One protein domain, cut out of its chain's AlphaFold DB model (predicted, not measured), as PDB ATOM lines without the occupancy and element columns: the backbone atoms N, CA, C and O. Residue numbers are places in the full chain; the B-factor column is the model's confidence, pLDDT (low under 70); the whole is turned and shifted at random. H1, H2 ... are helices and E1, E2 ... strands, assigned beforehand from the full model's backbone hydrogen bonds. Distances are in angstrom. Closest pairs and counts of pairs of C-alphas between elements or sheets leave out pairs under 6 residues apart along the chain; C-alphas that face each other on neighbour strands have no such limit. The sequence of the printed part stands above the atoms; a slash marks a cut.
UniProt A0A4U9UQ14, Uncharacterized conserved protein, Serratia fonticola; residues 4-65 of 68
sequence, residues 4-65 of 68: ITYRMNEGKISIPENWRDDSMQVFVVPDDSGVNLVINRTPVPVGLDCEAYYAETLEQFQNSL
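This is residues 4 to 65 of the 68 residues of the protein "Uncharacterized conserved protein" of Serratia fonticola (UniProt A0A4U9UQ14). Three separate pieces are strung along a flat, open trace: a strand hairpin, E1 and E2, at one end, a second hairpin, E3 and E4, in the middle, and the helix H1 at the other end. The pieces do not gather round a common core, and most of H1, residues 55 to 64, stands free. The printed part has 62 residues with four named strands and then one named helix, in the order E1, E2, E3, E4, H1, and its class is mixed, helices and strands. Each hairpin is an antiparallel sheet of two strands. The whole is only just extended, close to loose, with a radius of gyration of the C-alphas of 15.9 A and spans of 42 by 39 by 16 A.

E1, residues 4 to 8, and E2, residues 11 to 16, form an antiparallel hairpin at 145 degrees, with N 6 and O 13 within hydrogen-bond range at 2.8 A. E3, residues 25 to 28, is apart from both. E3 and E4, residues 36 to 39, form an antiparallel hairpin at 171 degrees, with N 27 and O 37 within hydrogen-bond range at 2.8 A. H1, residues 50 to 64, is apart from E1, E2 and E3. In H1 every O i to N i+4 pair is within hydrogen-bond range.

E1 begins at C-alpha 4, (272.592, 285.708, 278.854). E2 is 16.8 A long from first to last C-alpha, E1 13.0 A, E3 10.1 A and E4 9.9 A. H1 is 20.9 A long and ends at C-alpha 64, (269.730, 317.594, 294.931).

The two C-alphas farthest apart, those of Asp 31 and Gly 47, are 42.5 A apart. The printed part has no cut. The link from E1 to E2 is tight and the other three are short. The mean pLDDT of the printed part is 92.8, and no printed residue is under 70.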
ATOM      1  N   ILE A   4     271.802 284.875 279.757       96.69
ATOM      2  CA  ILE A   4     272.592 285.708 278.854       96.69
ATOM      3  C   ILE A   4     274.076 285.633 279.223       96.69
ATOM      4  O   ILE A   4     274.445 285.291 280.349       96.69
ATOM      5  N   THR A   5     274.950 285.940 278.262       97.56
ATOM      6  CA  THR A   5     276.391 286.076 278.524       97.56
ATOM      7  C   THR A   5     276.690 287.511 278.937       97.56
ATOM      8  O   THR A   5     276.690 288.405 278.094       97.56
ATOM      9  N   TYR A   6     276.992 287.724 280.214       97.50
ATOM     10  CA  TYR A   6     277.464 289.005 280.727       97.50
ATOM     11  C   TYR A   6     278.983 289.102 280.571       97.50
ATOM     12  O   TYR A   6     279.708 288.153 280.878       97.50
ATOM     13  N   ARG A   7     279.475 290.235 280.064       97.56
ATOM     14  CA  ARG A   7     280.906 290.474 279.833       97.56
ATOM     15  C   ARG A   7     281.408 291.562 280.771       97.56
ATOM     16  O   ARG A   7     280.820 292.633 280.835       97.56
ATOM     17  N   MET A   8     282.524 291.282 281.422       96.75
ATOM     18  CA  MET A   8     283.278 292.207 282.262       96.75
ATOM     19  C   MET A   8     284.694 292.330 281.704       96.75
ATOM     20  O   MET A   8     285.062 291.626 280.757       96.75
ATOM     21  N   ASN A   9     285.494 293.211 282.292       96.75
ATOM     22  CA  ASN A   9     286.895 293.350 281.918       96.75
ATOM     23  C   ASN A   9     287.674 292.038 282.154       96.75
ATOM     24  O   ASN A   9     288.467 291.613 281.319       96.75
ATOM     25  N   GLU A  10     287.369 291.339 283.246       97.69
ATOM     26  CA  GLU A  10     288.058 290.130 283.707       97.69
ATOM     27  C   GLU A  10     287.615 288.863 282.960       97.69
ATOM     28  O   GLU A  10     288.242 287.812 283.087       97.69
ATOM     29  N   GLY A  11     286.524 288.922 282.187       97.81
ATOM     30  CA  GLY A  11     286.015 287.756 281.478       97.81
ATOM     31  C   GLY A  11     284.519 287.785 281.200       97.81
ATOM     32  O   GLY A  11     283.924 288.824 280.907       97.81
ATOM     33  N   LYS A  12     283.902 286.602 281.213       98.12
ATOM     34  CA  LYS A  12     282.487 286.410 280.878       98.12
ATOM     35  C   LYS A  12     281.841 285.439 281.855       98.12
ATOM     36  O   LYS A  12     282.457 284.437 282.208       98.12
ATOM     37  N   ILE A  13     280.595 285.707 282.228       97.56
ATOM     38  CA  ILE A  13     279.782 284.833 283.079       97.56
ATOM     39  C   ILE A  13     278.389 284.653 282.469       97.56
ATOM     40  O   ILE A  13     277.908 285.509 281.727       97.56
ATOM     41  N   SER A  14     277.741 283.528 282.763       97.94
ATOM     42  CA  SER A  14     276.344 283.298 282.392       97.94
ATOM     43  C   SER A  14     275.450 283.747 283.545       97.94
ATOM     44  O   SER A  14     275.607 283.238 284.654       97.94
ATOM     45  N   ILE A  15     274.543 284.693 283.296       96.75
ATOM     46  CA  ILE A  15     273.579 285.189 284.291       96.75
ATOM     47  C   ILE A  15     272.144 284.990 283.791       96.75
ATOM     48  O   ILE A  15     271.937 284.964 282.575       96.75
ATOM     49  N   PRO A  16     271.149 284.857 284.681       97.50
ATOM     50  CA  PRO A  16     269.744 284.812 284.286       97.50
ATOM     51  C   PRO A  16     269.320 286.061 283.506       97.50
ATOM     52  O   PRO A  16     269.680 287.180 283.857       97.50
ATOM     53  N   GLU A  17     268.518 285.870 282.460       95.69
ATOM     54  CA  GLU A  17     268.070 286.953 281.569       95.69
ATOM     55  C   GLU A  17     267.184 287.997 282.274       95.69
ATOM     56  O   GLU A  17     267.127 289.149 281.861       95.69
ATOM     57  N   ASN A  18     266.511 287.618 283.362       94.06
ATOM     58  CA  ASN A  18     265.609 288.496 284.107       94.06
ATOM     59  C   ASN A  18     266.310 289.341 285.186       94.06
ATOM     60  O   ASN A  18     265.629 289.976 285.993       94.06
ATOM     61  N   TRP A  19     267.642 289.309 285.259       94.44
ATOM     62  CA  TRP A  19     268.393 290.154 286.183       94.44
ATOM     63  C   TRP A  19     268.520 291.574 285.639       94.44
ATOM     64  O   TRP A  19     268.810 291.790 284.465       94.44
ATOM     65  N   ARG A  20     268.324 292.550 286.525       92.50
ATOM     66  CA  ARG A  20     268.597 293.958 286.243       92.50
ATOM     67  C   ARG A  20     270.084 294.233 286.474       92.50
ATOM     68  O   ARG A  20     270.622 293.839 287.507       92.50
ATOM     69  N   ASP A  21     270.735 294.900 285.524       93.81
ATOM     70  CA  ASP A  21     272.124 295.340 285.682       93.81
ATOM     71  C   ASP A  21     272.179 296.686 286.414       93.81
ATOM     72  O   ASP A  21     271.952 297.732 285.809       93.81
ATOM     73  N   ASP A  22     272.503 296.644 287.706       94.69
ATOM     74  CA  ASP A  22     272.783 297.824 288.536       94.69
ATOM     75  C   ASP A  22     274.296 297.958 288.838       94.69
ATOM     76  O   ASP A  22     274.706 298.531 289.848       94.69
ATOM     77  N   SER A  23     275.161 297.409 287.974       95.19
ATOM     78  CA  SER A  23     276.614 297.451 288.168       95.19
ATOM     79  C   SER A  23     277.171 298.867 288.023       95.19
ATOM     80  O   SER A  23     276.930 299.551 287.020       95.19
ATOM     81  N   MET A  24     278.036 299.255 288.960       96.44
ATOM     82  CA  MET A  24     278.808 300.497 288.917       96.44
ATOM     83  C   MET A  24     280.283 300.195 288.659       96.44
ATOM     84  O   MET A  24     280.909 299.452 289.410       96.44
ATOM     85  N   GLN A  25     280.850 300.786 287.607       96.88
ATOM     86  CA  GLN A  25     282.296 300.757 287.373       96.88
ATOM     87  C   GLN A  25     282.901 302.044 287.917       96.88
ATOM     88  O   GLN A  25     282.442 303.123 287.553       96.88
ATOM     89  N   VAL A  26     283.914 301.927 288.771       95.62
ATOM     90  CA  VAL A  26     284.563 303.064 289.432       95.62
ATOM     91  C   VAL A  26     286.044 303.048 289.082       95.62
ATOM     92  O   VAL A  26     286.750 302.097 289.407       95.62
ATOM     93  N   PHE A  27     286.505 304.109 288.430       94.94
ATOM     94  CA  PHE A  27     287.907 304.334 288.103       94.94
ATOM     95  C   PHE A  27     288.401 305.561 288.869       94.94
ATOM     96  O   PHE A  27     287.826 306.644 288.746       94.94
ATOM     97  N   VAL A  28     289.464 305.382 289.652       92.38
ATOM     98  CA  VAL A  28     290.106 306.439 290.445       92.38
ATOM     99  C   VAL A  28     291.405 306.834 289.759       92.38
ATOM    100  O   VAL A  28     292.217 305.963 289.431       92.38
ATOM    101  N   VAL A  29     291.599 308.131 289.521       91.50
ATOM    102  CA  VAL A  29     292.849 308.636 288.944       91.50
ATOM    103  C   VAL A  29     293.905 308.724 290.058       91.50
ATOM    104  O   VAL A  29     293.610 309.242 291.132       91.50
ATOM    105  N   PRO A  30     295.130 308.210 289.851       88.62
ATOM    106  CA  PRO A  30     296.146 308.140 290.905       88.62
ATOM    107  C   PRO A  30     296.904 309.459 291.143       88.62
ATOM    108  O   PRO A  30     297.876 309.464 291.887       88.62
ATOM    109  N   ASP A  31     296.524 310.556 290.489       88.38
ATOM    110  CA  ASP A  31     297.276 311.819 290.452       88.38
ATOM    111  C   ASP A  31     296.888 312.819 291.560       88.38
ATOM    112  O   ASP A  31     297.132 314.015 291.420       88.38
ATOM    113  N   ASP A  32     296.269 312.338 292.645       80.44
ATOM    114  CA  ASP A  32     295.742 313.133 293.768       80.44
ATOM    115  C   ASP A  32     294.761 314.258 293.365       80.44
ATOM    116  O   ASP A  32     294.391 315.095 294.190       80.44
ATOM    117  N   SER A  33     294.261 314.266 292.123       88.00
ATOM    118  CA  SER A  33     293.296 315.267 291.641       88.00
ATOM    119  C   SER A  33     291.919 315.161 292.305       88.00
ATOM    120  O   SER A  33     291.106 316.080 292.203       88.00
ATOM    121  N   GLY A  34     291.627 314.024 292.949       84.50
ATOM    122  CA  GLY A  34     290.301 313.698 293.475       84.50
ATOM    123  C   GLY A  34     289.260 313.406 292.388       84.50
ATOM    124  O   GLY A  34     288.082 313.234 292.704       84.50
ATOM    125  N   VAL A  35     289.671 313.341 291.116       91.12
ATOM    126  CA  VAL A  35     288.789 313.048 289.985       91.12
ATOM    127  C   VAL A  35     288.566 311.544 289.868       91.12
ATOM    128  O   VAL A  35     289.504 310.747 289.864       91.12
ATOM    129  N   ASN A  36     287.300 311.166 289.702       92.75
ATOM    130  CA  ASN A  36     286.874 309.791 289.476       92.75
ATOM    131  C   ASN A  36     286.002 309.715 288.221       92.75
ATOM    132  O   ASN A  36     285.205 310.615 287.957       92.75
ATOM    133  N   LEU A  37     286.101 308.608 287.486       94.38
ATOM    134  CA  LEU A  37     285.139 308.243 286.450       94.38
ATOM    135  C   LEU A  37     284.263 307.113 286.983       94.38
ATOM    136  O   LEU A  37     284.754 306.026 287.287       94.38
ATOM    137  N   VAL A  38     282.960 307.363 287.065       95.12
ATOM    138  CA  VAL A  38     281.974 306.359 287.467       95.12
ATOM    139  C   VAL A  38     281.010 306.119 286.312       95.12
ATOM    140  O   VAL A  38     280.444 307.066 285.776       95.12
ATOM    141  N   ILE A  39     280.821 304.855 285.932       95.56
ATOM    142  CA  ILE A  39     279.865 304.441 284.897       95.56
ATOM    143  C   ILE A  39     278.781 303.593 285.559       95.56
ATOM    144  O   ILE A  39     279.057 302.483 286.026       95.56
ATOM    145  N   ASN A  40     277.551 304.099 285.570       94.62
ATOM    146  CA  ASN A  40     276.350 303.403 286.027       94.62
ATOM    147  C   ASN A  40     275.390 303.129 284.855       94.62
ATOM    148  O   ASN A  40     275.570 303.634 283.746       94.62
ATOM    149  N   ARG A  41     274.387 302.278 285.091       92.88
ATOM    150  CA  ARG A  41     273.308 302.005 284.140       92.88
ATOM    151  C   ARG A  41     271.987 302.318 284.813       92.88
ATOM    152  O   ARG A  41     271.705 301.784 285.881       92.88
ATOM    153  N   THR A  42     271.174 303.132 284.155       89.50
ATOM    154  CA  THR A  42     269.793 303.368 284.570       89.50
ATOM    155  C   THR A  42     268.894 303.129 283.366       89.50
ATOM    156  O   THR A  42     269.155 303.690 282.300       89.50
ATOM    157  N   PRO A  43     267.872 302.266 283.480       86.75
ATOM    158  CA  PRO A  43     266.946 302.050 282.382       86.75
ATOM    159  C   PRO A  43     266.136 303.325 282.135       86.75
ATOM    160  O   PRO A  43     265.599 303.908 283.076       86.75
ATOM    161  N   VAL A  44     266.012 303.719 280.867       87.94
ATOM    162  CA  VAL A  44     265.069 304.770 280.468       87.94
ATOM    163  C   VAL A  44     263.649 304.209 280.627       87.94
ATOM    164  O   VAL A  44     263.370 303.129 280.091       87.94
ATOM    165  N   PRO A  45     262.755 304.879 281.380       87.81
ATOM    166  CA  PRO A  45     261.377 304.436 281.536       87.81
ATOM    167  C   PRO A  45     260.662 304.276 280.190       87.81
ATOM    168  O   PRO A  45     260.857 305.052 279.255       87.81
ATOM    169  N   VAL A  46     259.801 303.263 280.092       85.56
ATOM    170  CA  VAL A  46     259.031 302.996 278.871       85.56
ATOM    171  C   VAL A  46     258.145 304.198 278.539       85.56
ATOM    172  O   VAL A  46     257.377 304.653 279.381       85.56
ATOM    173  N   GLY A  47     258.218 304.665 277.292       87.50
ATOM    174  CA  GLY A  47     257.431 305.801 276.805       87.50
ATOM    175  C   GLY A  47     258.117 307.160 276.956       87.50
ATOM    176  O   GLY A  47     257.567 308.144 276.472       87.50
ATOM    177  N   LEU A  48     259.306 307.208 277.562       87.81
ATOM    178  CA  LEU A  48     260.146 308.398 277.615       87.81
ATOM    179  C   LEU A  48     261.265 308.289 276.572       87.81
ATOM    180  O   LEU A  48     261.860 307.223 276.404       87.81
ATOM    181  N   ASP A  49     261.542 309.377 275.857       91.38
ATOM    182  CA  ASP A  49     262.715 309.444 274.989       91.38
ATOM    183  C   ASP A  49     263.981 309.811 275.787       91.38
ATOM    184  O   ASP A  49     263.921 310.276 276.928       91.38
ATOM    185  N   CYS A  50     265.151 309.556 275.196       88.81
ATOM    186  CA  CYS A  50     266.430 309.776 275.870       88.81
ATOM    187  C   CYS A  50     266.690 311.252 276.210       88.81
ATOM    188  O   CYS A  50     267.341 311.526 277.215       88.81
ATOM    189  N   GLU A  51     266.204 312.188 275.392       92.19
ATOM    190  CA  GLU A  51     266.423 313.628 275.584       92.19
ATOM    191  C   GLU A  51     265.593 314.143 276.766       92.19
ATOM    192  O   GLU A  51     266.102 314.850 277.636       92.19
ATOM    193  N   ALA A  52     264.331 313.721 276.855       91.94
ATOM    194  CA  ALA A  52     263.445 314.023 277.968       91.94
ATOM    195  C   ALA A  52     263.984 313.442 279.281       91.94
ATOM    196  O   ALA A  52     264.064 314.150 280.283       91.94
ATOM    197  N   TYR A  53     264.442 312.185 279.267       92.81
ATOM    198  CA  TYR A  53     265.036 311.562 280.452       92.81
ATOM    199  C   TYR A  53     266.328 312.260 280.909       92.81
ATOM    200  O   TYR A  53     266.589 312.405 282.107       92.81
ATOM    201  N   TYR A  54     267.137 312.731 279.958       91.81
ATOM    202  CA  TYR A  54     268.325 313.522 280.258       91.81
ATOM    203  C   TYR A  54     267.968 314.862 280.916       91.81
ATOM    204  O   TYR A  54     268.572 315.224 281.928       91.81
ATOM    205  N   ALA A  55     266.958 315.567 280.401       93.00
ATOM    206  CA  ALA A  55     266.485 316.822 280.980       93.00
ATOM    207  C   ALA A  55     265.967 316.641 282.422       93.00
ATOM    208  O   ALA A  55     266.346 317.410 283.304       93.00
ATOM    209  N   GLU A  56     265.185 315.589 282.688       92.25
ATOM    210  CA  GLU A  56     264.730 315.244 284.046       92.25
ATOM    211  C   GLU A  56     265.904 314.947 284.991       92.25
ATOM    212  O   GLU A  56     265.905 315.354 286.154       92.25
ATOM    213  N   THR A  57     266.936 314.260 284.494       91.50
ATOM    214  CA  THR A  57     268.141 313.961 285.280       91.50
ATOM    215  C   THR A  57     268.891 315.242 285.659       91.50
ATOM    216  O   THR A  57     269.338 315.383 286.799       91.50
ATOM    217  N   LEU A  58     268.995 316.203 284.737       93.62
ATOM    218  CA  LEU A  58     269.584 317.513 285.027       93.62
ATOM    219  C   LEU A  58     268.787 318.279 286.090       93.62
ATOM    220  O   LEU A  58     269.388 318.841 287.005       93.62
ATOM    221  N   GLU A  59     267.456 318.273 286.006       93.31
ATOM    222  CA  GLU A  59     266.591 318.912 287.005       93.31
ATOM    223  C   GLU A  59     266.757 318.261 288.390       93.31
ATOM    224  O   GLU A  59     266.845 318.950 289.410       93.31
ATOM    225  N   GLN A  60     266.877 316.929 288.452       91.25
ATOM    226  CA  GLN A  60     267.186 316.236 289.704       91.25
ATOM    227  C   GLN A  60     268.525 316.684 290.289       91.25
ATOM    228  O   GLN A  60     268.610 316.912 291.497       91.25
ATOM    229  N   PHE A  61     269.566 316.835 289.469       92.38
ATOM    230  CA  PHE A  61     270.869 317.305 289.939       92.38
ATOM    231  C   PHE A  61     270.822 318.746 290.447       92.38
ATOM    232  O   PHE A  61     271.314 318.986 291.547       92.38
ATOM    233  N   GLN A  62     270.141 319.656 289.749       92.31
ATOM    234  CA  GLN A  62     269.914 321.032 290.219       92.31
ATOM    235  C   GLN A  62     269.257 321.080 291.602       92.31
ATOM    236  O   GLN A  62     269.629 321.885 292.451       92.31
ATOM    237  N   ASN A  63     268.291 320.195 291.849       92.19
ATOM    238  CA  ASN A  63     267.533 320.185 293.098       92.19
ATOM    239  C   ASN A  63     268.234 319.440 294.246       92.19
ATOM    240  O   ASN A  63     267.925 319.687 295.413       92.19
ATOM    241  N   SER A  64     269.133 318.501 293.938       91.69
ATOM    242  CA  SER A  64     269.730 317.594 294.931       91.69
ATOM    243  C   SER A  64     271.193 317.882 295.252       91.69
ATOM    244  O   SER A  64     271.649 317.516 296.338       91.69
ATOM    245  N   LEU A  65     271.930 318.535 294.350       90.69
ATOM    246  CA  LEU A  65     273.343 318.844 294.529       90.69
ATOM    247  C   LEU A  65     273.512 320.305 294.973       90.69
ATOM    248  O   LEU A  65     273.195 321.223 294.217       90.69
TER     249      LEU A  65